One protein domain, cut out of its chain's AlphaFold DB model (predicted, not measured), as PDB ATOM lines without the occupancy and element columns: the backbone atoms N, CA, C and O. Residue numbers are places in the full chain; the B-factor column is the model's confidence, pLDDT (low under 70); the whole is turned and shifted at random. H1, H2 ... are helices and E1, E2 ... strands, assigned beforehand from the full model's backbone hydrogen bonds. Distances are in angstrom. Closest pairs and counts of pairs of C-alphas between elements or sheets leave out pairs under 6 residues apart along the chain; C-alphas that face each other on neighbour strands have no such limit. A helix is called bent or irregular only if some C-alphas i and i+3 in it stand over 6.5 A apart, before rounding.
ATOM      1  N   LEU A 165     -31.981  50.194  22.898       91.50
ATOM      2  CA  LEU A 165     -32.796  50.731  23.981       91.50
ATOM      3  C   LEU A 165     -33.350  49.595  24.831       91.50
ATOM      4  O   LEU A 165     -33.778  48.560  24.316       91.50
ATOM      5  N   ILE A 166     -33.393  49.820  26.137       90.69
ATOM      6  CA  ILE A 166     -33.964  48.897  27.107       90.69
ATOM      7  C   ILE A 166     -34.943  49.668  27.980       90.69
ATOM      8  O   ILE A 166     -34.548  50.615  28.657       90.69
ATOM      9  N   ALA A 167     -36.208  49.267  27.973       87.31
ATOM     10  CA  ALA A 167     -37.259  49.960  28.708       87.31
ATOM     11  C   ALA A 167     -38.158  48.981  29.473       87.31
ATOM     12  O   ALA A 167     -38.163  47.783  29.187       87.31
ATOM     13  N   TRP A 168     -38.923  49.502  30.430       86.75
ATOM     14  CA  TRP A 168     -39.955  48.767  31.161       86.75
ATOM     15  C   TRP A 168     -41.285  49.484  30.967       86.75
ATOM     16  O   TRP A 168     -41.380  50.685  31.217       86.75
ATOM     17  N   GLU A 169     -42.302  48.752  30.514       81.31
ATOM     18  CA  GLU A 169     -43.655  49.290  30.364       81.31
ATOM     19  C   GLU A 169     -44.376  49.267  31.712       81.31
ATOM     20  O   GLU A 169     -44.680  48.204  32.242       81.31
ATOM     21  N   ILE A 170     -44.706  50.427  32.265       75.00
ATOM     22  CA  ILE A 170     -45.568  50.548  33.441       75.00
ATOM     23  C   ILE A 170     -46.992  50.828  32.960       75.00
ATOM     24  O   ILE A 170     -47.210  51.660  32.083       75.00
ATOM     25  N   ASP A 171     -47.947  50.091  33.526       72.38
ATOM     26  CA  ASP A 171     -49.370  50.270  33.259       72.38
ATOM     27  C   ASP A 171     -49.907  50.990  34.485       72.38
ATOM     28  O   ASP A 171     -49.942  50.405  35.567       72.38
ATOM     29  N   ASP A 172     -50.275  52.252  34.324       64.81
ATOM     30  CA  ASP A 172     -50.951  53.015  35.361       64.81
ATOM     31  C   ASP A 172     -52.303  53.454  34.811       64.81
ATOM     32  O   ASP A 172     -52.372  54.196  33.831       64.81
ATOM     33  N   SER A 173     -53.378  52.939  35.417       63.88
ATOM     34  CA  SER A 173     -54.756  53.388  35.173       63.88
ATOM     35  C   SER A 173     -55.164  53.490  33.687       63.88
ATOM     36  O   SER A 173     -55.949  54.347  33.291       63.88
ATOM     37  N   GLY A 174     -54.660  52.573  32.850       63.00
ATOM     38  CA  GLY A 174     -54.960  52.502  31.412       63.00
ATOM     39  C   GLY A 174     -53.982  53.262  30.506       63.00
ATOM     40  O   GLY A 174     -54.088  53.153  29.285       63.00
ATOM     41  N   THR A 175     -53.001  53.969  31.075       60.62
ATOM     42  CA  THR A 175     -51.903  54.604  30.337       60.62
ATOM     43  C   THR A 175     -50.633  53.767  30.451       60.62
ATOM     44  O   THR A 175     -50.220  53.376  31.543       60.62
ATOM     45  N   LYS A 176     -49.986  53.519  29.309       69.69
ATOM     46  CA  LYS A 176     -48.667  52.886  29.243       69.69
ATOM     47  C   LYS A 176     -47.575  53.942  29.273       69.69
ATOM     48  O   LYS A 176     -47.522  54.788  28.382       69.69
ATOM     49  N   THR A 177     -46.692  53.878  30.260       75.12
ATOM     50  CA  THR A 177     -45.506  54.741  30.352       75.12
ATOM     51  C   THR A 177     -44.230  53.907  30.390       75.12
ATOM     52  O   THR A 177     -44.254  52.726  30.732       75.12
ATOM     53  N   LEU A 178     -43.105  54.507  29.995       78.44
ATOM     54  CA  LEU A 178     -41.788  53.880  30.094       78.44
ATOM     55  C   LEU A 178     -41.021  54.515  31.247       78.44
ATOM     56  O   LEU A 178     -40.830  55.732  31.262       78.44
ATOM     57  N   ALA A 179     -40.558  53.697  32.185       83.38
ATOM     58  CA  ALA A 179     -39.722  54.161  33.283       83.38
ATOM     59  C   ALA A 179     -38.708  53.092  33.681       83.38
ATOM     60  O   ALA A 179     -38.959  51.897  33.549       83.38
ATOM     61  N   ILE A 180     -37.559  53.516  34.196       87.38
ATOM     62  CA  ILE A 180     -36.564  52.597  34.750       87.38
ATOM     63  C   ILE A 180     -36.848  52.405  36.247       87.38
ATOM     64  O   ILE A 180     -36.940  53.400  36.969       87.38
ATOM     65  N   PRO A 181     -36.933  51.159  36.746       88.69
ATOM     66  CA  PRO A 181     -37.034  50.902  38.178       88.69
ATOM     67  C   PRO A 181     -35.908  51.579  38.973       88.69
ATOM     68  O   PRO A 181     -34.731  51.516  38.601       88.69
ATOM     69  N   GLN A 182     -36.258  52.222  40.089       88.62
ATOM     70  CA  GLN A 182     -35.293  52.938  40.921       88.62
ATOM     71  C   GLN A 182     -34.189  51.995  41.423       88.62
ATOM     72  O   GLN A 182     -34.445  50.859  41.815       88.62
ATOM     73  N   GLY A 183     -32.940  52.464  41.390       91.50
ATOM     74  CA  GLY A 183     -31.770  51.674  41.793       91.50
ATOM     75  C   GLY A 183     -31.297  50.650  40.755       91.50
ATOM     76  O   GLY A 183     -30.202  50.110  40.902       91.50
ATOM     77  N   LEU A 184     -32.042  50.417  39.666       93.62
ATOM     78  CA  LEU A 184     -31.670  49.411  38.671       93.62
ATOM     79  C   LEU A 184     -30.394  49.778  37.907       93.62
ATOM     80  O   LEU A 184     -29.548  48.916  37.689       93.62
ATOM     81  N   PHE A 185     -30.233  51.047  37.525       95.38
ATOM     82  CA  PHE A 185     -29.039  51.497  36.807       95.38
ATOM     83  C   PHE A 185     -27.733  51.247  37.588       95.38
ATOM     84  O   PHE A 185     -26.887  50.515  37.069       95.38
ATOM     85  N   PRO A 186     -27.544  51.763  38.824       96.19
ATOM     86  CA  PRO A 186     -26.313  51.500  39.571       96.19
ATOM     87  C   PRO A 186     -26.105  50.001  39.838       96.19
ATOM     88  O   PRO A 186     -24.971  49.527  39.763       96.19
ATOM     89  N   LEU A 187     -27.184  49.239  40.051       97.06
ATOM     90  CA  LEU A 187     -27.116  47.791  40.243       97.06
ATOM     91  C   LEU A 187     -26.625  47.042  38.991       97.06
ATOM     92  O   LEU A 187     -25.824  46.116  39.105       97.06
ATOM     93  N   ILE A 188     -27.054  47.452  37.791       97.00
ATOM     94  CA  ILE A 188     -26.547  46.897  36.526       97.00
ATOM     95  C   ILE A 188     -25.035  47.118  36.419       97.00
ATOM     96  O   ILE A 188     -24.315  46.190  36.050       97.00
ATOM     97  N   ILE A 189     -24.545  48.314  36.763       97.88
ATOM     98  CA  ILE A 189     -23.108  48.620  36.726       97.88
ATOM     99  C   ILE A 189     -22.335  47.753  37.728       97.88
ATOM    100  O   ILE A 189     -21.334  47.143  37.350       97.88
ATOM    101  N   VAL A 190     -22.820  47.638  38.970       97.81
ATOM    102  CA  VAL A 190     -22.238  46.758  40.003       97.81
ATOM    103  C   VAL A 190     -22.158  45.316  39.503       97.81
ATOM    104  O   VAL A 190     -21.078  44.731  39.473       97.81
ATOM    105  N   HIS A 191     -23.262  44.753  39.013       97.19
ATOM    106  CA  HIS A 191     -23.301  43.373  38.528       97.19
ATOM    107  C   HIS A 191     -22.467  43.118  37.267       97.19
ATOM    108  O   HIS A 191     -22.026  41.986  37.054       97.19
ATOM    109  N   LEU A 192     -22.282  44.124  36.408       97.19
ATOM    110  CA  LEU A 192     -21.377  44.034  35.263       97.19
ATOM    111  C   LEU A 192     -19.923  43.943  35.729       97.19
ATOM    112  O   LEU A 192     -19.194  43.088  35.240       97.19
ATOM    113  N   LEU A 193     -19.520  44.769  36.694       96.06
ATOM    114  CA  LEU A 193     -18.164  44.769  37.257       96.06
ATOM    115  C   LEU A 193     -17.882  43.549  38.150       96.06
ATOM    116  O   LEU A 193     -16.737  43.124  38.262       96.06
ATOM    117  N   GLU A 194     -18.912  42.940  38.741       94.69
ATOM    118  CA  GLU A 194     -18.801  41.666  39.469       94.69
ATOM    119  C   GLU A 194     -18.530  40.459  38.553       94.69
ATOM    120  O   GLU A 194     -18.318  39.344  39.045       94.69
ATOM    121  N   LYS A 195     -18.581  40.625  37.223       92.06
ATOM    122  CA  LYS A 195     -18.401  39.501  36.306       92.06
ATOM    123  C   LYS A 195     -17.012  38.896  36.424       92.06
ATOM    124  O   LYS A 195     -15.987  39.563  36.306       92.06
ATOM    125  N   LYS A 196     -16.995  37.577  36.618       84.31
ATOM    126  CA  LYS A 196     -15.759  36.810  36.607       84.31
ATOM    127  C   LYS A 196     -15.180  36.803  35.193       84.31
ATOM    128  O   LYS A 196     -15.915  36.682  34.210       84.31
ATOM    129  N   LYS A 197     -13.851  36.914  35.103       80.81
ATOM    130  CA  LYS A 197     -13.123  37.048  33.830       80.81
ATOM    131  C   LYS A 197     -13.372  35.887  32.859       80.81
ATOM    132  O   LYS A 197     -13.340  36.102  31.654       80.81
ATOM    133  N   ASP A 198     -13.631  34.689  33.375       79.75
ATOM    134  CA  ASP A 198     -13.959  33.479  32.614       79.75
ATOM    135  C   ASP A 198     -15.363  33.512  31.983       79.75
ATOM    136  O   ASP A 198     -15.573  32.904  30.936       79.75
ATOM    137  N   GLU A 199     -16.313  34.259  32.557       83.75
ATOM    138  CA  GLU A 199     -17.634  34.480  31.951       83.75
ATOM    139  C   GLU A 199     -17.605  35.615  30.921       83.75
ATOM    140  O   GLU A 199     -18.111  35.485  29.802       83.75
ATOM    141  N   ALA A 200     -17.062  36.763  31.330       87.94
ATOM    142  CA  ALA A 200     -16.880  37.944  30.505       87.94
ATOM    143  C   ALA A 200     -15.873  38.877  31.183       87.94
ATOM    144  O   ALA A 200     -16.049  39.245  32.343       87.94
ATOM    145  N   TYR A 201     -14.855  39.317  30.444       92.44
ATOM    146  CA  TYR A 201     -14.021  40.424  30.896       92.44
ATOM    147  C   TYR A 201     -14.843  41.715  30.857       92.44
ATOM    148  O   TYR A 201     -15.286  42.119  29.779       92.44
ATOM    149  N   VAL A 202     -15.028  42.343  32.018       94.81
ATOM    150  CA  VAL A 202     -15.621  43.672  32.175       94.81
ATOM    151  C   VAL A 202     -14.726  44.482  33.104       94.81
ATOM    152  O   VAL A 202     -14.379  44.019  34.187       94.81
ATOM    153  N   ASP A 203     -14.341  45.679  32.678       94.12
ATOM    154  CA  ASP A 203     -13.526  46.595  33.476       94.12
ATOM    155  C   ASP A 203     -13.910  48.042  33.153       94.12
ATOM    156  O   ASP A 203     -14.665  48.327  32.217       94.12
ATOM    157  N   PHE A 204     -13.389  48.987  33.918       93.06
ATOM    158  CA  PHE A 204     -13.564  50.395  33.620       93.06
ATOM    159  C   PHE A 204     -12.897  50.772  32.291       93.06
ATOM    160  O   PHE A 204     -11.778  50.361  31.984       93.06
ATOM    161  N   SER A 205     -13.583  51.611  31.516       91.50
ATOM    162  CA  SER A 205     -12.961  52.388  30.439       91.50
ATOM    163  C   SER A 205     -11.848  53.310  30.979       91.50
ATOM    164  O   SER A 205     -11.795  53.537  32.196       91.50
ATOM    165  N   PRO A 206     -10.973  53.854  30.110       88.94
ATOM    166  CA  PRO A 206     -10.020  54.896  30.489       88.94
ATOM    167  C   PRO A 206     -10.663  56.047  31.277       88.94
ATOM    168  O   PRO A 206     -11.856  56.319  31.149       88.94
ATOM    169  N   ASP A 207      -9.867  56.709  32.119       84.38
ATOM    170  CA  ASP A 207     -10.331  57.845  32.917       84.38
ATOM    171  C   ASP A 207     -10.855  58.963  31.993       84.38
ATOM    172  O   ASP A 207     -10.107  59.426  31.124       84.38
ATOM    173  N   PRO A 208     -12.108  59.422  32.162       79.75
ATOM    174  CA  PRO A 208     -12.682  60.453  31.302       79.75
ATOM    175  C   PRO A 208     -11.984  61.814  31.413       79.75
ATOM    176  O   PRO A 208     -12.100  62.636  30.507       79.75
ATOM    177  N   SER A 209     -11.240  62.067  32.496       78.56
ATOM    178  CA  SER A 209     -10.386  63.256  32.612       78.56
ATOM    179  C   SER A 209      -9.183  63.219  31.663       78.56
ATOM    180  O   SER A 209      -8.634  64.269  31.333       78.56
ATOM    181  N   LEU A 210      -8.795  62.026  31.199       79.81
ATOM    182  CA  LEU A 210      -7.724  61.808  30.227       79.81
ATOM    183  C   LEU A 210      -8.267  61.608  28.805       79.81
ATOM    184  O   LEU A 210      -7.609  62.002  27.845       79.81
ATOM    185  N   ASP A 211      -9.458  61.019  28.663       78.50
ATOM    186  CA  ASP A 211     -10.142  60.835  27.379       78.50
ATOM    187  C   ASP A 211     -11.639  61.160  27.500       78.50
ATOM    188  O   ASP A 211     -12.444  60.357  27.973       78.50
ATOM    189  N   ASN A 212     -12.025  62.338  27.006       79.62
ATOM    190  CA  ASN A 212     -13.388  62.873  27.091       79.62
ATOM    191  C   ASN A 212     -14.452  62.071  26.309       79.62
ATOM    192  O   ASN A 212     -15.625  62.450  26.294       79.62
ATOM    193  N   LYS A 213     -14.066  60.975  25.648       85.38
ATOM    194  CA  LYS A 213     -14.980  60.082  24.924       85.38
ATOM    195  C   LYS A 213     -15.734  59.112  25.831       85.38
ATOM    196  O   LYS A 213     -16.733  58.556  25.376       85.38
ATOM    197  N   PHE A 214     -15.259  58.887  27.055       89.75
ATOM    198  CA  PHE A 214     -15.833  57.918  27.991       89.75
ATOM    199  C   PHE A 214     -16.632  58.593  29.108       89.75
ATOM    200  O   PHE A 214     -16.424  59.758  29.439       89.75
ATOM    201  N   TYR A 215     -17.544  57.838  29.713       92.12
ATOM    202  CA  TYR A 215     -18.397  58.286  30.806       92.12
ATOM    203  C   TYR A 215     -18.019  57.630  32.139       92.12
ATOM    204  O   TYR A 215     -17.780  56.419  32.210       92.12
ATOM    205  N   ARG A 216     -18.033  58.431  33.212       93.12
ATOM    206  CA  ARG A 216     -17.926  57.995  34.614       93.12
ATOM    207  C   ARG A 216     -18.884  58.823  35.480       93.12
ATOM    208  O   ARG A 216     -18.462  59.688  36.242       93.12
ATOM    209  N   TYR A 217     -20.173  58.555  35.334       93.44
ATOM    210  CA  TYR A 217     -21.261  59.284  35.984       93.44
ATOM    211  C   TYR A 217     -22.277  58.307  36.584       93.44
ATOM    212  O   TYR A 217     -22.309  57.129  36.210       93.44
ATOM    213  N   HIS A 218     -23.100  58.763  37.530       92.75
ATOM    214  CA  HIS A 218     -24.093  57.890  38.173       92.75
ATOM    215  C   HIS A 218     -25.282  57.548  37.261       92.75
ATOM    216  O   HIS A 218     -26.088  56.685  37.600       92.75
ATOM    217  N   ASP A 219     -25.392  58.222  36.117       93.62
ATOM    218  CA  ASP A 219     -26.413  58.071  35.080       93.62
ATOM    219  C   ASP A 219     -25.819  57.718  33.701       93.62
ATOM    220  O   ASP A 219     -26.563  57.389  32.780       93.62
ATOM    221  N   ALA A 220     -24.494  57.719  33.539       94.75
ATOM    222  CA  ALA A 220     -23.822  57.311  32.308       94.75
ATOM    223  C   ALA A 220     -22.460  56.669  32.608       94.75
ATOM    224  O   ALA A 220     -21.588  57.275  33.230       94.75
ATOM    225  N   MET A 221     -22.248  55.440  32.137       95.56
ATOM    226  CA  MET A 221     -21.038  54.672  32.421       95.56
ATOM    227  C   MET A 221     -20.477  54.027  31.160       95.56
ATOM    228  O   MET A 221     -21.181  53.281  30.481       95.56
ATOM    229  N   SER A 222     -19.190  54.244  30.898       94.88
ATOM    230  CA  SER A 222     -18.458  53.516  29.864       94.88
ATOM    231  C   SER A 222     -17.639  52.383  30.475       94.88
ATOM    232  O   SER A 222     -16.846  52.599  31.403       94.88
ATOM    233  N   LEU A 223     -17.771  51.181  29.921       95.75
ATOM    234  CA  LEU A 223     -17.068  49.978  30.369       95.75
ATOM    235  C   LEU A 223     -16.301  49.338  29.215       95.75
ATOM    236  O   LEU A 223     -16.784  49.295  28.085       95.75
ATOM    237  N   CYS A 224     -15.110  48.828  29.515       93.94
ATOM    238  CA  CYS A 224     -14.384  47.917  28.646       93.94
ATOM    239  C   CYS A 224     -15.004  46.523  28.768       93.94
ATOM    240  O   CYS A 224     -15.207  46.031  29.877       93.94
ATOM    241  N   VAL A 225     -15.293  45.881  27.641       93.12
ATOM    242  CA  VAL A 225     -15.848  44.528  27.571       93.12
ATOM    243  C   VAL A 225     -15.063  43.682  26.578       93.12
ATOM    244  O   VAL A 225     -14.673  44.149  25.506       93.12
ATOM    245  N   TYR A 226     -14.829  42.418  26.928       90.31
ATOM    246  CA  TYR A 226     -14.044  41.482  26.110       90.31
ATOM    247  C   TYR A 226     -12.680  42.069  25.683       90.31
ATOM    248  O   TYR A 226     -12.273  41.934  24.528       90.31
ATOM    249  N   GLU A 227     -12.021  42.753  26.626       86.56
ATOM    250  CA  GLU A 227     -10.664  43.334  26.593       86.56
ATOM    251  C   GLU A 227     -10.409  44.489  25.615       86.56
ATOM    252  O   GLU A 227      -9.519  45.299  25.858       86.56
ATOM    253  N   LYS A 228     -11.164  44.589  24.519       87.81
ATOM    254  CA  LYS A 228     -10.860  45.524  23.417       87.81
ATOM    255  C   LYS A 228     -12.050  46.313  22.884       87.81
ATOM    256  O   LYS A 228     -11.898  47.062  21.921       87.81
ATOM    257  N   TYR A 229     -13.235  46.105  23.444       90.44
ATOM    258  CA  TYR A 229     -14.442  46.816  23.041       90.44
ATOM    259  C   TYR A 229     -14.930  47.675  24.188       90.44
ATOM    260  O   TYR A 229     -14.690  47.355  25.349       90.44
ATOM    261  N   TYR A 230     -15.652  48.738  23.862       92.25
ATOM    262  CA  TYR A 230     -16.263  49.584  24.871       92.25
ATOM    263  C   TYR A 230     -17.764  49.640  24.662       92.25
ATOM    264  O   TYR A 230     -18.258  49.578  23.535       92.25
ATOM    265  N   ILE A 231     -18.485  49.750  25.765       94.38
ATOM    266  CA  ILE A 231     -19.912  50.029  25.755       94.38
ATOM    267  C   ILE A 231     -20.178  51.250  26.609       94.38
ATOM    268  O   ILE A 231     -19.585  51.381  27.680       94.38
ATOM    269  N   ASP A 232     -21.085  52.105  26.154       94.56
ATOM    270  CA  ASP A 232     -21.668  53.139  26.997       94.56
ATOM    271  C   ASP A 232     -23.057  52.685  27.423       94.56
ATOM    272  O   ASP A 232     -23.851  52.237  26.598       94.56
ATOM    273  N   ILE A 233     -23.336  52.801  28.714       95.75
ATOM    274  CA  ILE A 233     -24.616  52.477  29.334       95.75
ATOM    275  C   ILE A 233     -25.155  53.781  29.900       95.75
ATOM    276  O   ILE A 233     -24.558  54.350  30.813       95.75
ATOM    277  N   ILE A 234     -26.255  54.271  29.337       94.69
ATOM    278  CA  ILE A 234     -26.748  55.628  29.582       94.69
ATOM    279  C   ILE A 234     -28.191  55.554  30.066       94.69
ATOM    280  O   ILE A 234     -29.064  55.036  29.375       94.69
ATOM    281  N   ASN A 235     -28.451  56.096  31.248       93.56
ATOM    282  CA  ASN A 235     -29.777  56.253  31.819       93.56
ATOM    283  C   ASN A 235     -30.458  57.496  31.223       93.56
ATOM    284  O   ASN A 235     -30.052  58.622  31.490       93.56
ATOM    285  N   ARG A 236     -31.517  57.301  30.432       89.56
ATOM    286  CA  ARG A 236     -32.342  58.380  29.858       89.56
ATOM    287  C   ARG A 236     -33.642  58.612  30.634       89.56
ATOM    288  O   ARG A 236     -34.595  59.144  30.066       89.56
ATOM    289  N   LEU A 237     -33.708  58.180  31.897       84.44
ATOM    290  CA  LEU A 237     -34.869  58.192  32.807       84.44
ATOM    291  C   LEU A 237     -36.023  57.266  32.382       84.44
ATOM    292  O   LEU A 237     -36.531  56.484  33.182       84.44
ATOM    293  N   THR A 238     -36.412  57.319  31.111       85.88
ATOM    294  CA  THR A 238     -37.469  56.487  30.517       85.88
ATOM    295  C   THR A 238     -36.956  55.128  30.041       85.88
ATOM    296  O   THR A 238     -37.704  54.155  30.003       85.88
ATOM    297  N   HIS A 239     -35.676  55.051  29.667       89.88
ATOM    298  CA  HIS A 239     -35.030  53.855  29.131       89.88
ATOM    299  C   HIS A 239     -33.510  53.926  29.310       89.88
ATOM    300  O   HIS A 239     -32.938  54.999  29.508       89.88
ATOM    301  N   ILE A 240     -32.848  52.775  29.242       93.69
ATOM    302  CA  ILE A 240     -31.390  52.673  29.205       93.69
ATOM    303  C   ILE A 240     -30.962  52.537  27.743       93.69
ATOM    304  O   ILE A 240     -31.480  51.680  27.029       93.69
ATOM    305  N   GLU A 241     -30.015  53.358  27.296       94.06
ATOM    306  CA  GLU A 241     -29.351  53.193  26.001       94.06
ATOM    307  C   GLU A 241     -28.034  52.436  26.180       94.06
ATOM    308  O   GLU A 241     -27.239  52.762  27.063       94.06
ATOM    309  N   ILE A 242     -27.781  51.462  25.306       94.88
ATOM    310  CA  ILE A 242     -26.501  50.767  25.190       94.88
ATOM    311  C   ILE A 242     -25.876  51.125  23.849       94.88
ATOM    312  O   ILE A 242     -26.392  50.769  22.787       94.88
ATOM    313  N   HIS A 243     -24.749  51.822  23.897       93.06
ATOM    314  CA  HIS A 243     -23.984  52.191  22.711       93.06
ATOM    315  C   HIS A 243     -22.789  51.254  22.619       93.06
ATOM    316  O   HIS A 243     -22.028  51.129  23.575       93.06
ATOM    317  N   PHE A 244     -22.609  50.591  21.479       91.06
ATOM    318  CA  PHE A 244     -21.428  49.768  21.241       91.06
ATOM    319  C   PHE A 244     -20.357  50.587  20.523       91.06
ATOM    320  O   PHE A 244     -20.597  51.135  19.449       91.06
ATOM    321  N   ARG A 245     -19.155  50.638  21.098       84.62
ATOM    322  CA  ARG A 245     -17.972  51.255  20.499       84.62
ATOM    323  C   ARG A 245     -16.997  50.161  20.082       84.62
ATOM    324  O   ARG A 245     -16.244  49.617  20.894       84.62
ATOM    325  N   GLY A 246     -17.025  49.845  18.794       72.44
ATOM    326  CA  GLY A 246     -16.018  49.030  18.127       72.44
ATOM    327  C   GLY A 246     -15.105  49.886  17.253       72.44
ATOM    328  O   GLY A 246     -15.408  51.037  16.954       72.44
ATOM    329  N   TYR A 247     -13.984  49.313  16.820       66.00
ATOM    330  CA  TYR A 247     -13.242  49.858  15.681       66.00
ATOM    331  C   TYR A 247     -14.164  49.954  14.465       66.00
ATOM    332  O   TYR A 247     -15.011  49.073  14.319       66.00
ATOM    333  N   LYS A 248     -13.938  50.962  13.607       63.22
ATOM    334  CA  LYS A 248     -14.658  51.197  12.343       63.22
ATOM    335  C   LYS A 248     -14.622  49.958  11.449       63.22
ATOM    336  O   LYS A 248     -13.731  49.798  10.615       63.22
ATOM    337  N   LYS A 249     -15.539  49.036  11.689       64.62
ATOM    338  CA  LYS A 249     -15.633  47.729  11.052       64.62
ATOM    339  C   LYS A 249     -17.086  47.521  10.709       64.62
ATOM    340  O   LYS A 249     -17.968  47.914  11.468       64.62
ATOM    341  N   SER A 250     -17.324  46.892   9.565       70.75
ATOM    342  CA  SER A 250     -18.683  46.588   9.136       70.75
ATOM    343  C   SER A 250     -19.431  45.824  10.234       70.75
ATOM    344  O   SER A 250     -18.841  45.009  10.950       70.75
ATOM    345  N   CYS A 251     -20.742  46.056  10.343       75.00
ATOM    346  CA  CYS A 251     -21.619  45.327  11.260       75.00
ATOM    347  C   CYS A 251     -21.345  43.815  11.229       75.00
ATOM    348  O   CYS A 251     -21.226  43.179  12.273       75.00
ATOM    349  N   LEU A 252     -21.148  43.256  10.030       73.31
ATOM    350  CA  LEU A 252     -20.859  41.842   9.788       73.31
ATOM    351  C   LEU A 252     -19.646  41.321  10.575       73.31
ATOM    352  O   LEU A 252     -19.693  40.211  11.106       73.31
ATOM    353  N   GLU A 253     -18.580  42.114  10.696       75.75
ATOM    354  CA  GLU A 253     -17.355  41.710  11.394       75.75
ATOM    355  C   GLU A 253     -17.515  41.684  12.918       75.75
ATOM    356  O   GLU A 253     -16.955  40.817  13.593       75.75
ATOM    357  N   ILE A 254     -18.268  42.636  13.473       84.56
ATOM    358  CA  ILE A 254     -18.389  42.838  14.926       84.56
ATOM    359  C   ILE A 254     -19.670  42.245  15.516       84.56
ATOM    360  O   ILE A 254     -19.765  42.099  16.734       84.56
ATOM    361  N   ARG A 255     -20.613  41.799  14.676       85.56
ATOM    362  CA  ARG A 255     -21.915  41.232  15.064       85.56
ATOM    363  C   ARG A 255     -21.822  40.167  16.147       85.56
ATOM    364  O   ARG A 255     -22.554  40.216  17.130       85.56
ATOM    365  N   LYS A 256     -20.881  39.223  16.021       87.50
ATOM    366  CA  LYS A 256     -20.679  38.163  17.029       87.50
ATOM    367  C   LYS A 256     -20.390  38.736  18.419       87.50
ATOM    368  O   LYS A 256     -20.814  38.159  19.414       87.50
ATOM    369  N   VAL A 257     -19.660  39.845  18.494       89.00
ATOM    370  CA  VAL A 257     -19.335  40.517  19.756       89.00
ATOM    371  C   VAL A 257     -20.513  41.356  20.238       89.00
ATOM    372  O   VAL A 257     -20.847  41.281  21.415       89.00
ATOM    373  N   VAL A 258     -21.183  42.087  19.347       90.25
ATOM    374  CA  VAL A 258     -22.372  42.889  19.683       90.25
ATOM    375  C   VAL A 258     -23.486  42.008  20.270       90.25
ATOM    376  O   VAL A 258     -24.058  42.342  21.307       90.25
ATOM    377  N   ILE A 259     -23.725  40.823  19.699       89.06
ATOM    378  CA  ILE A 259     -24.668  39.833  20.248       89.06
ATOM    379  C   ILE A 259     -24.222  39.358  21.637       89.06
ATOM    380  O   ILE A 259     -25.038  39.301  22.555       89.06
ATOM    381  N   LYS A 260     -22.928  39.062  21.828       91.50
ATOM    382  CA  LYS A 260     -22.395  38.680  23.147       91.50
ATOM    383  C   LYS A 260     -22.598  39.786  24.187       91.50
ATOM    384  O   LYS A 260     -23.026  39.485  25.298       91.50
ATOM    385  N   VAL A 261     -22.363  41.048  23.819       92.88
ATOM    386  CA  VAL A 261     -22.644  42.218  24.667       92.88
ATOM    387  C   VAL A 261     -24.126  42.285  25.021       92.88
ATOM    388  O   VAL A 261     -24.463  42.413  26.196       92.88
ATOM    389  N   ARG A 262     -25.021  42.148  24.038       92.19
ATOM    390  CA  ARG A 262     -26.470  42.127  24.276       92.19
ATOM    391  C   ARG A 262     -26.859  41.052  25.279       92.19
ATOM    392  O   ARG A 262     -27.619  41.314  26.206       92.19
ATOM    393  N   ASP A 263     -26.348  39.840  25.096       91.88
ATOM    394  CA  ASP A 263     -26.674  38.704  25.953       91.88
ATOM    395  C   ASP A 263     -26.095  38.874  27.361       91.88
ATOM    396  O   ASP A 263     -26.752  38.513  28.340       91.88
ATOM    397  N   LEU A 264     -24.903  39.464  27.483       94.69
ATOM    398  CA  LEU A 264     -24.310  39.853  28.762       94.69
ATOM    399  C   LEU A 264     -25.203  40.861  29.497       94.69
ATOM    400  O   LEU A 264     -25.592  40.609  30.639       94.69
ATOM    401  N   VAL A 265     -25.571  41.958  28.832       94.38
ATOM    402  CA  VAL A 265     -26.433  43.007  29.394       94.38
ATOM    403  C   VAL A 265     -27.802  42.434  29.769       94.38
ATOM    404  O   VAL A 265     -28.260  42.635  30.891       94.38
ATOM    405  N   ARG A 266     -28.413  41.613  28.901       92.75
ATOM    406  CA  ARG A 266     -29.680  40.915  29.179       92.75
ATOM    407  C   ARG A 266     -29.589  40.052  30.439       92.75
ATOM    408  O   ARG A 266     -30.483  40.100  31.280       92.75
ATOM    409  N   LYS A 267     -28.526  39.254  30.586       93.56
ATOM    410  CA  LYS A 267     -28.316  38.402  31.771       93.56
ATOM    411  C   LYS A 267     -28.173  39.235  33.042       93.56
ATOM    412  O   LYS A 267     -28.773  38.889  34.060       93.56
ATOM    413  N   VAL A 268     -27.402  40.321  32.989       95.44
ATOM    414  CA  VAL A 268     -27.214  41.213  34.140       95.44
ATOM    415  C   VAL A 268     -28.514  41.916  34.516       95.44
ATOM    416  O   VAL A 268     -28.846  41.965  35.698       95.44
ATOM    417  N   ILE A 269     -29.289  42.392  33.546       94.19
ATOM    418  CA  ILE A 269     -30.592  43.011  33.804       94.19
ATOM    419  C   ILE A 269     -31.538  42.017  34.459       94.19
ATOM    420  O   ILE A 269     -32.069  42.321  35.518       94.19
ATOM    421  N   LYS A 270     -31.678  40.801  33.918       92.75
ATOM    422  CA  LYS A 270     -32.529  39.765  34.527       92.75
ATOM    423  C   LYS A 270     -32.135  39.473  35.977       92.75
ATOM    424  O   LYS A 270     -33.004  39.368  36.840       92.75
ATOM    425  N   ARG A 271     -30.830  39.383  36.263       94.00
ATOM    426  CA  ARG A 271     -30.324  39.233  37.638       94.00
ATOM    427  C   ARG A 271     -30.702  40.438  38.507       94.00
ATOM    428  O   ARG A 271     -31.212  40.248  39.604       94.00
ATOM    429  N   SER A 272     -30.475  41.653  38.017       94.88
ATOM    430  CA  SER A 272     -30.731  42.906  38.743       94.88
ATOM    431  C   SER A 272     -32.220  43.104  39.043       94.88
ATOM    432  O   SER A 272     -32.586  43.357  40.187       94.88
ATOM    433  N   SER A 273     -33.085  42.890  38.050       92.62
ATOM    434  CA  SER A 273     -34.543  42.944  38.184       92.62
ATOM    435  C   SER A 273     -35.058  41.949  39.222       92.62
ATOM    436  O   SER A 273     -35.910  42.306  40.029       92.62
ATOM    437  N   LYS A 274     -34.505  40.726  39.262       93.06
ATOM    438  CA  LYS A 274     -34.871  39.724  40.273       93.06
ATOM    439  C   LYS A 274     -34.532  40.187  41.693       93.06
ATOM    440  O   LYS A 274     -35.338  39.986  42.595       93.06
ATOM    441  N   ILE A 275     -33.363  40.804  41.891       92.44
ATOM    442  CA  ILE A 275     -32.945  41.322  43.206       92.44
ATOM    443  C   ILE A 275     -33.854  42.470  43.657       92.44
ATOM    444  O   ILE A 275     -34.287  42.488  44.805       92.44
ATOM    445  N   LEU A 276     -34.207  43.376  42.743       91.31
ATOM    446  CA  LEU A 276     -35.121  44.488  43.021       91.31
ATOM    447  C   LEU A 276     -36.604  44.091  43.019       91.31
ATOM    448  O   LEU A 276     -37.455  44.951  43.231       91.31
ATOM    449  N   LYS A 277     -36.924  42.809  42.786       90.31
ATOM    450  CA  LYS A 277     -38.298  42.290  42.675       90.31
ATOM    451  C   LYS A 277     -39.149  43.067  41.659       90.31
ATOM    452  O   LYS A 277     -40.327  43.317  41.881       90.31
ATOM    453  N   VAL A 278     -38.545  43.449  40.535       86.44
ATOM    454  CA  VAL A 278     -39.262  44.080  39.421       86.44
ATOM    455  C   VAL A 278     -40.102  43.007  38.729       86.44
ATOM    456  O   VAL A 278     -39.550  42.071  38.155       86.44
ATOM    457  N   GLU A 279     -41.427  43.133  38.800       78.31
ATOM    458  CA  GLU A 279     -42.369  42.127  38.280       78.31
ATOM    459  C   GLU A 279     -42.462  42.108  36.752       78.31
ATOM    460  O   GLU A 279     -42.767  41.077  36.158       78.31
ATOM    461  N   LYS A 280     -42.212  43.253  36.110       77.75
ATOM    462  CA  LYS A 280     -42.375  43.410  34.666       77.75
ATOM    463  C   LYS A 280     -41.089  43.125  33.907       77.75
ATOM    464  O   LYS A 280     -40.013  43.609  34.270       77.75
ATOM    465  N   ASP A 281     -41.234  42.402  32.803       79.88
ATOM    466  CA  ASP A 281     -40.141  42.156  31.876       79.88
ATOM    467  C   ASP A 281     -39.716  43.438  31.156       79.88
ATOM    468  O   ASP A 281     -40.505  44.351  30.893       79.88
ATOM    469  N   ASN A 282     -38.426  43.499  30.841       86.00
ATOM    470  CA  ASN A 282     -37.866  44.569  30.036       86.00
ATOM    471  C   ASN A 282     -38.070  44.274  28.546       86.00
ATOM    472  O   ASN A 282     -37.951  43.133  28.102       86.00
ATOM    473  N   ILE A 283     -38.252  45.325  27.759       85.00
ATOM    474  CA  ILE A 283     -38.297  45.261  26.298       85.00
ATOM    475  C   ILE A 283     -36.975  45.739  25.705       85.00
ATOM    476  O   ILE A 283     -36.331  46.644  26.240       85.00
ATOM    477  N   PHE A 284     -36.577  45.131  24.590       86.12
ATOM    478  CA  PHE A 284     -35.495  45.625  23.743       86.12
ATOM    479  C   PHE A 284     -36.074  46.359  22.549       86.12
ATOM    480  O   PHE A 284     -36.989  45.862  21.887       86.12
ATOM    481  N   ALA A 285     -35.553  47.557  22.302       86.06
ATOM    482  CA  ALA A 285     -36.100  48.444  21.301       86.06
ATOM    483  C   ALA A 285     -35.044  49.330  20.629       86.06
ATOM    484  O   ALA A 285     -33.888  49.372  21.041       86.06
ATOM    485  N   PHE A 286     -35.476  50.071  19.609       85.62
ATOM    486  CA  PHE A 286     -34.692  51.094  18.917       85.62
ATOM    487  C   PHE A 286     -35.502  52.361  18.694       85.62
ATOM    488  O   PHE A 286     -36.730  52.304  18.629       85.62
ATOM    489  N   LYS A 287     -34.812  53.492  18.511       81.94
ATOM    490  CA  LYS A 287     -35.455  54.718  18.029       81.94
ATOM    491  C   LYS A 287     -35.912  54.520  16.593       81.94
ATOM    492  O   LYS A 287     -35.161  54.012  15.757       81.94
ATOM    493  N   CYS A 288     -37.138  54.935  16.307       77.94
ATOM    494  CA  CYS A 288     -37.652  54.950  14.952       77.94
ATOM    495  C   CYS A 288     -37.047  56.136  14.173       77.94
ATOM    496  O   CYS A 288     -37.215  57.280  14.592       77.94
ATOM    497  N   PRO A 289     -36.401  55.912  13.014       75.06
ATOM    498  CA  PRO A 289     -35.839  56.992  12.201       75.06
ATOM    499  C   PRO A 289     -36.913  57.891  11.573       75.06
ATOM    500  O   PRO A 289     -36.628  59.028  11.218       75.06
ATOM    501  N   LYS A 290     -38.153  57.399  11.424       72.25
ATOM    502  CA  LYS A 290     -39.272  58.172  10.854       72.25
ATOM    503  C   LYS A 290     -39.925  59.113  11.873       72.25
ATOM    504  O   LYS A 290     -40.581  60.067  11.468       72.25
ATOM    505  N   ASN A 291     -39.807  58.821  13.169       68.88
ATOM    506  CA  ASN A 291     -40.392  59.614  14.246       68.88
ATOM    507  C   ASN A 291     -39.650  59.335  15.557       68.88
ATOM    508  O   ASN A 291     -39.723  58.230  16.094       68.88
ATOM    509  N   GLU A 292     -38.993  60.356  16.099       64.94
ATOM    510  CA  GLU A 292     -38.166  60.253  17.307       64.94
ATOM    511  C   GLU A 292     -38.945  59.787  18.550       64.94
ATOM    512  O   GLU A 292     -38.351  59.225  19.470       64.94
ATOM    513  N   ASN A 293     -40.271  59.956  18.559       63.75
ATOM    514  CA  ASN A 293     -41.146  59.566  19.667       63.75
ATOM    515  C   ASN A 293     -41.638  58.113  19.586       63.75
ATOM    516  O   ASN A 293     -42.376  57.662  20.464       63.75
ATOM    517  N   CYS A 294     -41.267  57.372  18.541       67.19
ATOM    518  CA  CYS A 294     -41.630  55.970  18.401       67.19
ATOM    519  C   CYS A 294     -40.458  55.054  18.741       67.19
ATOM    520  O   CYS A 294     -39.318  55.280  18.324       67.19
ATOM    521  N   ILE A 295     -40.778  53.943  19.401       69.88
ATOM    522  CA  ILE A 295     -39.845  52.840  19.608       69.88
ATOM    523  C   ILE A 295     -40.238  51.623  18.776       69.88
ATOM    524  O   ILE A 295     -41.420  51.312  18.601       69.88
ATOM    525  N   VAL A 296     -39.219  50.934  18.278       68.50
ATOM    526  CA  VAL A 296     -39.340  49.699  17.511       68.50
ATOM    527  C   VAL A 296     -38.925  48.538  18.408       68.50
ATOM    528  O   VAL A 296     -37.748  48.433  18.729       68.50
ATOM    529  N   GLN A 297     -39.873  47.708  18.845       71.38
ATOM    530  CA  GLN A 297     -39.642  46.596  19.778       71.38
ATOM    531  C   GLN A 297     -39.296  45.292  19.042       71.38
ATOM    532  O   GLN A 297     -39.912  44.996  18.016       71.38
ATOM    533  N   GLU A 298     -38.374  44.493  19.589       67.69
ATOM    534  CA  GLU A 298     -38.136  43.095  19.176       67.69
ATOM    535  C   GLU A 298     -39.379  42.241  19.509       67.69
ATOM    536  O   GLU A 298     -39.864  42.269  20.640       67.69
ATOM    537  N   LYS A 299     -39.924  41.481  18.546       64.50
ATOM    538  CA  LYS A 299     -40.968  40.481  18.835       64.50
ATOM    539  C   LYS A 299     -40.351  39.271  19.539       64.50
ATOM    540  O   LYS A 299     -39.387  38.693  19.044       64.50
ATOM    541  N   ASP A 300     -40.954  38.836  20.644       53.81
ATOM    542  CA  ASP A 300     -40.566  37.587  21.302       53.81
ATOM    543  C   ASP A 300     -40.825  36.376  20.390       53.81
ATOM    544  O   ASP A 300     -41.957  36.109  19.978       53.81
ATOM    545  N   ASN A 301     -39.773  35.592  20.139       47.97
ATOM    546  CA  ASN A 301     -39.763  34.364  19.327       47.97
ATOM    547  C   ASN A 301     -40.504  33.175  19.980       47.97
ATOM    548  O   ASN A 301     -40.109  32.020  19.819       47.97
ATOM    549  N   SER A 302     -41.570  33.417  20.742       44.62
ATOM    550  CA  SER A 302     -42.244  32.348  21.488       44.62
ATOM    551  C   SER A 302     -43.113  31.425  20.627       44.62
ATOM    552  O   SER A 302     -43.516  30.381  21.140       44.62
ATOM    553  N   LYS A 303     -43.375  31.726  19.339       39.31
ATOM    554  CA  LYS A 303     -44.173  30.820  18.485       39.31
ATOM    555  C   LYS A 303     -43.716  30.548  17.048       39.31
ATOM    556  O   LYS A 303     -44.088  29.489  16.569       39.31
ATOM    557  N   ASP A 304     -42.858  31.344  16.406       38.25
ATOM    558  CA  ASP A 304     -42.378  31.026  15.048       38.25
ATOM    559  C   ASP A 304     -40.892  31.364  14.876       38.25
ATOM    560  O   ASP A 304     -40.457  32.495  15.068       38.25
ATOM    561  N   LYS A 305     -40.088  30.349  14.540       41.28
ATOM    562  CA  LYS A 305     -38.612  30.384  14.545       41.28
ATOM    563  C   LYS A 305     -37.968  31.061  13.323       41.28
ATOM    564  O   LYS A 305     -36.764  30.897  13.140       41.28
ATOM    565  N   SER A 306     -38.710  31.766  12.466       41.22
ATOM    566  CA  SER A 306     -38.181  32.165  11.148       41.22
ATOM    567  C   SER A 306     -38.085  33.665  10.863       41.22
ATOM    568  O   SER A 306     -37.666  34.015   9.765       41.22
ATOM    569  N   SER A 307     -38.405  34.561  11.801       45.19
ATOM    570  CA  SER A 307     -38.231  36.003  11.560       45.19
ATOM    571  C   SER A 307     -38.256  36.823  12.847       45.19
ATOM    572  O   SER A 307     -39.285  36.868  13.524       45.19
ATOM    573  N   THR A 308     -37.163  37.532  13.140       51.84
ATOM    574  CA  THR A 308     -37.118  38.565  14.182       51.84
ATOM    575  C   THR A 308     -37.915  39.775  13.693       51.84
ATOM    576  O   THR A 308     -37.391  40.671  13.044       51.84
ATOM    577  N   GLY A 309     -39.229  39.763  13.910       54.12
ATOM    578  CA  GLY A 309     -40.095  40.871  13.509       54.12
ATOM    579  C   GLY A 309     -40.017  42.040  14.489       54.12
ATOM    580  O   GLY A 309     -39.657  41.866  15.653       54.12
ATOM    581  N   THR A 310     -40.431  43.228  14.045       57.38
ATOM    582  CA  THR A 310     -40.558  44.391  14.928       57.38
ATOM    583  C   THR A 310     -42.008  44.781  15.191       57.38
ATOM    584  O   THR A 310     -42.908  44.460  14.410       57.38
ATOM    585  N   ARG A 311     -42.265  45.458  16.315       60.94
ATOM    586  CA  ARG A 311     -43.534  46.151  16.573       60.94
ATOM    587  C   ARG A 311     -43.256  47.614  16.898       60.94
ATOM    588  O   ARG A 311     -42.544  47.915  17.848       60.94
ATOM    589  N   CYS A 312     -43.847  48.519  16.125       62.19
ATOM    590  CA  CYS A 312     -43.840  49.946  16.427       62.19
ATOM    591  C   CYS A 312     -45.042  50.305  17.303       62.19
ATOM    592  O   CYS A 312     -46.178  50.004  16.934       62.19
ATOM    593  N   HIS A 313     -44.810  50.975  18.432       60.41
ATOM    594  CA  HIS A 313     -45.891  51.605  19.192       60.41
ATOM    595  C   HIS A 313     -46.128  53.019  18.645       60.41
ATOM    596  O   HIS A 313     -45.177  53.781  18.499       60.41
ATOM    597  N   ASN A 314     -47.380  53.359  18.321       56.34
ATOM    598  CA  ASN A 314     -47.819  54.699  17.892       56.34
ATOM    599  C   ASN A 314     -47.153  55.282  16.631       56.34
ATOM    600  O   ASN A 314     -47.269  56.477  16.373       56.34
ATOM    601  N   CYS A 315     -46.508  54.451  15.811       56.59
ATOM    602  CA  CYS A 315     -45.942  54.885  14.539       56.59
ATOM    603  C   CYS A 315     -46.814  54.450  13.363       56.59
ATOM    604  O   CYS A 315     -46.952  53.255  13.093       56.59
ATOM    605  N   HIS A 316     -47.380  55.430  12.658       56.50
ATOM    606  CA  HIS A 316     -47.965  55.238  11.338       56.50
ATOM    607  C   HIS A 316     -47.186  56.092  10.323       56.50
ATOM    608  O   HIS A 316     -47.133  57.310  10.493       56.50
ATOM    609  N   PRO A 317     -46.611  55.502   9.256       62.50
ATOM    610  CA  PRO A 317     -46.586  54.069   8.931       62.50
ATOM    611  C   PRO A 317     -45.669  53.259   9.865       62.50
ATOM    612  O   PRO A 317     -44.801  53.821  10.533       62.50
ATOM    613  N   GLN A 318     -45.846  51.931   9.878       66.31
ATOM    614  CA  GLN A 318     -44.938  51.020  10.582       66.31
ATOM    615  C   GLN A 318     -43.484  51.231  10.116       66.31
ATOM    616  O   GLN A 318     -43.207  51.649   8.980       66.31
ATOM    617  N   CYS A 319     -42.544  51.029  11.039       69.19
ATOM    618  CA  CYS A 319     -41.127  51.238  10.796       69.19
ATOM    619  C   CYS A 319     -40.354  49.926  10.899       69.19
ATOM    620  O   CYS A 319     -40.039  49.466  11.994       69.19
ATOM    621  N   ASP A 320     -39.980  49.389   9.742       69.56
ATOM    622  CA  ASP A 320     -39.260  48.122   9.618       69.56
ATOM    623  C   ASP A 320     -37.742  48.354   9.603       69.56
ATOM    624  O   ASP A 320     -37.048  48.069   8.632       69.56
ATOM    625  N   VAL A 321     -37.202  48.934  10.684       69.88
ATOM    626  CA  VAL A 321     -35.766  49.296  10.750       69.88
ATOM    627  C   VAL A 321     -34.844  48.088  10.584       69.88
ATOM    628  O   VAL A 321     -33.760  48.222  10.028       69.88
ATOM    629  N   LEU A 322     -35.290  46.904  11.018       69.00
ATOM    630  CA  LEU A 322     -34.529  45.661  10.882       69.00
ATOM    631  C   LEU A 322     -34.481  45.130   9.442       69.00
ATOM    632  O   LEU A 322     -33.622  44.302   9.162       69.00
ATOM    633  N   ASP A 323     -35.347  45.603   8.545       67.94
ATOM    634  CA  ASP A 323     -35.359  45.185   7.136       67.94
ATOM    635  C   ASP A 323     -34.595  46.160   6.229       67.94
ATOM    636  O   ASP A 323     -34.218  45.809   5.113       67.94
ATOM    637  N   ILE A 324     -34.361  47.387   6.706       67.44
ATOM    638  CA  ILE A 324     -33.874  48.503   5.885       67.44
ATOM    639  C   ILE A 324     -32.444  48.914   6.267       67.44
ATOM    640  O   ILE A 324     -31.716  49.419   5.415       67.44
ATOM    641  N   ASP A 325     -32.021  48.704   7.520       74.06
ATOM    642  CA  ASP A 325     -30.737  49.209   8.016       74.06
ATOM    643  C   ASP A 325     -30.001  48.189   8.909       74.06
ATOM    644  O   ASP A 325     -30.411  47.839  10.023       74.06
ATOM    645  N   ASP A 326     -28.853  47.722   8.407       76.56
ATOM    646  CA  ASP A 326     -28.001  46.732   9.065       76.56
ATOM    647  C   ASP A 326     -27.437  47.213  10.412       76.56
ATOM    648  O   ASP A 326     -27.135  46.380  11.270       76.56
ATOM    649  N   SER A 327     -27.342  48.527  10.650       80.38
ATOM    650  CA  SER A 327     -26.846  49.091  11.915       80.38
ATOM    651  C   SER A 327     -27.733  48.736  13.118       80.38
ATOM    652  O   SER A 327     -27.229  48.608  14.237       80.38
ATOM    653  N   TYR A 328     -29.033  48.497  12.902       80.00
ATOM    654  CA  TYR A 328     -29.959  47.978  13.915       80.00
ATOM    655  C   TYR A 328     -29.829  46.454  14.063       80.00
ATOM    656  O   TYR A 328     -29.879  45.909  15.171       80.00
ATOM    657  N   ARG A 329     -29.608  45.746  12.947       78.94
ATOM    658  CA  ARG A 329     -29.520  44.276  12.898       78.94
ATOM    659  C   ARG A 329     -28.288  43.708  13.597       78.94
ATOM    660  O   ARG A 329     -28.299  42.529  13.958       78.94
ATOM    661  N   CYS A 330     -27.248  44.512  13.835       85.00
ATOM    662  CA  CYS A 330     -26.028  44.072  14.524       85.00
ATOM    663  C   CYS A 330     -26.287  43.449  15.899       85.00
ATOM    664  O   CYS A 330     -25.510  42.610  16.357       85.00
ATOM    665  N   TRP A 331     -27.381  43.837  16.551       85.81
ATOM    666  CA  TRP A 331     -27.782  43.312  17.849       85.81
ATOM    667  C   TRP A 331     -28.454  41.934  17.779       85.81
ATOM    668  O   TRP A 331     -28.569  41.274  18.809       85.81
TER     669      TRP A 331
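What this domain is: This is residues 165 to 331 of the 374 residues of the protein "COR domain-containing protein" of Amphimedon queenslandica (UniProt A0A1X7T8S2). A long, strongly twisted antiparallel sheet has two parts, the meander E3 to E6 and the meander E7 to E9, joined through E1, with the long helix H2 and the shorter H1 packed on it. The far part of E1 pairs with E2 in a hairpin, and the small helices H3 and H4 follow E9. The printed part has 167 residues, with four named helices and nine named strands in the order E1 E2 H1 E3 E4 E5 E6 H2 E7 E8 E9 H3 H4. The class is mixed, helices and strands; the whole is compact, with a radius of gyration of the C-alphas of 16.4 A and spans of 45 by 38 by 31 A.

Where its parts are: E1, residues 165 to 172, begins at C-alpha 165 (-32.796, 50.731, 23.981) and is 21.5 A long. E2 is residues 175 to 178, H1 184 to 193 with 14.4 A, and E3 202 to 204. E4, residues 220 to 225, E5, 229 to 235, and E6, 239 to 245, measure 15.8, 20.0 and 19.3 A. H2, residues 251 to 275, runs 34.1 A to C-alpha 275 (-32.945, 41.322, 43.206); it is irregular, with C-alphas 253 and 256 7.4 A apart, and has a kink of 32 degrees near residue 258. E7, residues 282 to 288, measures 18.3 A; E8, 291 to 298, measures 17.4 A and bends by 61 degrees at residue 294. E9 is residues 310 to 312, H3 321 to 324, and H4 326 to 329, ending at C-alpha 329 (-29.520, 44.276, 12.898).

How they stand to each other: The branched sheet has E1 with three antiparallel neighbours: E2 and E6 on one side, E7 on the other. Pairs within hydrogen-bond range are N 170 and O 177, 2.8 A, for E2, N 166 and O 240, 2.8 A, for E6, and N 283 and O 167, 2.8 A, for E7. In the meanders, each strand the antiparallel neighbour of the one before, such pairs include N 224 and O 203, 2.8 A, N 223 and O 231, 2.9 A, N 232 and O 243, 2.9 A, N 286 and O 296, 2.9 A, and N 297 and O 311, 2.9 A. H1 is on the sheet at a height over the sheet of 8.9 A. H1 touches residues 265 to 273 of H2, the closest C-alphas being those of Ile 188 and Ser 272, 6.2 A apart, at a steep tilt of 63 degrees, opposite ways. H2 is on the sheet, H3 only grazes it with residues 321 to 323, and H4 is not on it. H2 and H4 are close but not clearly touching; the closest C-alphas, of Cys 251 and Ser 327, are 6.5 A apart. Every O i to N i+4 pair is within hydrogen-bond range in H1, and 19 of 21 in H2; H3 and H4 are too short for such a pair.

The domain as a whole: The farthest C-alphas, of Leu 210 and Lys 303, are 49.3 A apart. The printed part has no cut; the links E3 to E4 and E8 to E9 are long. The mean pLDDT of the printed part is 81.0, with 41 residues under 70, among them 298 to 324.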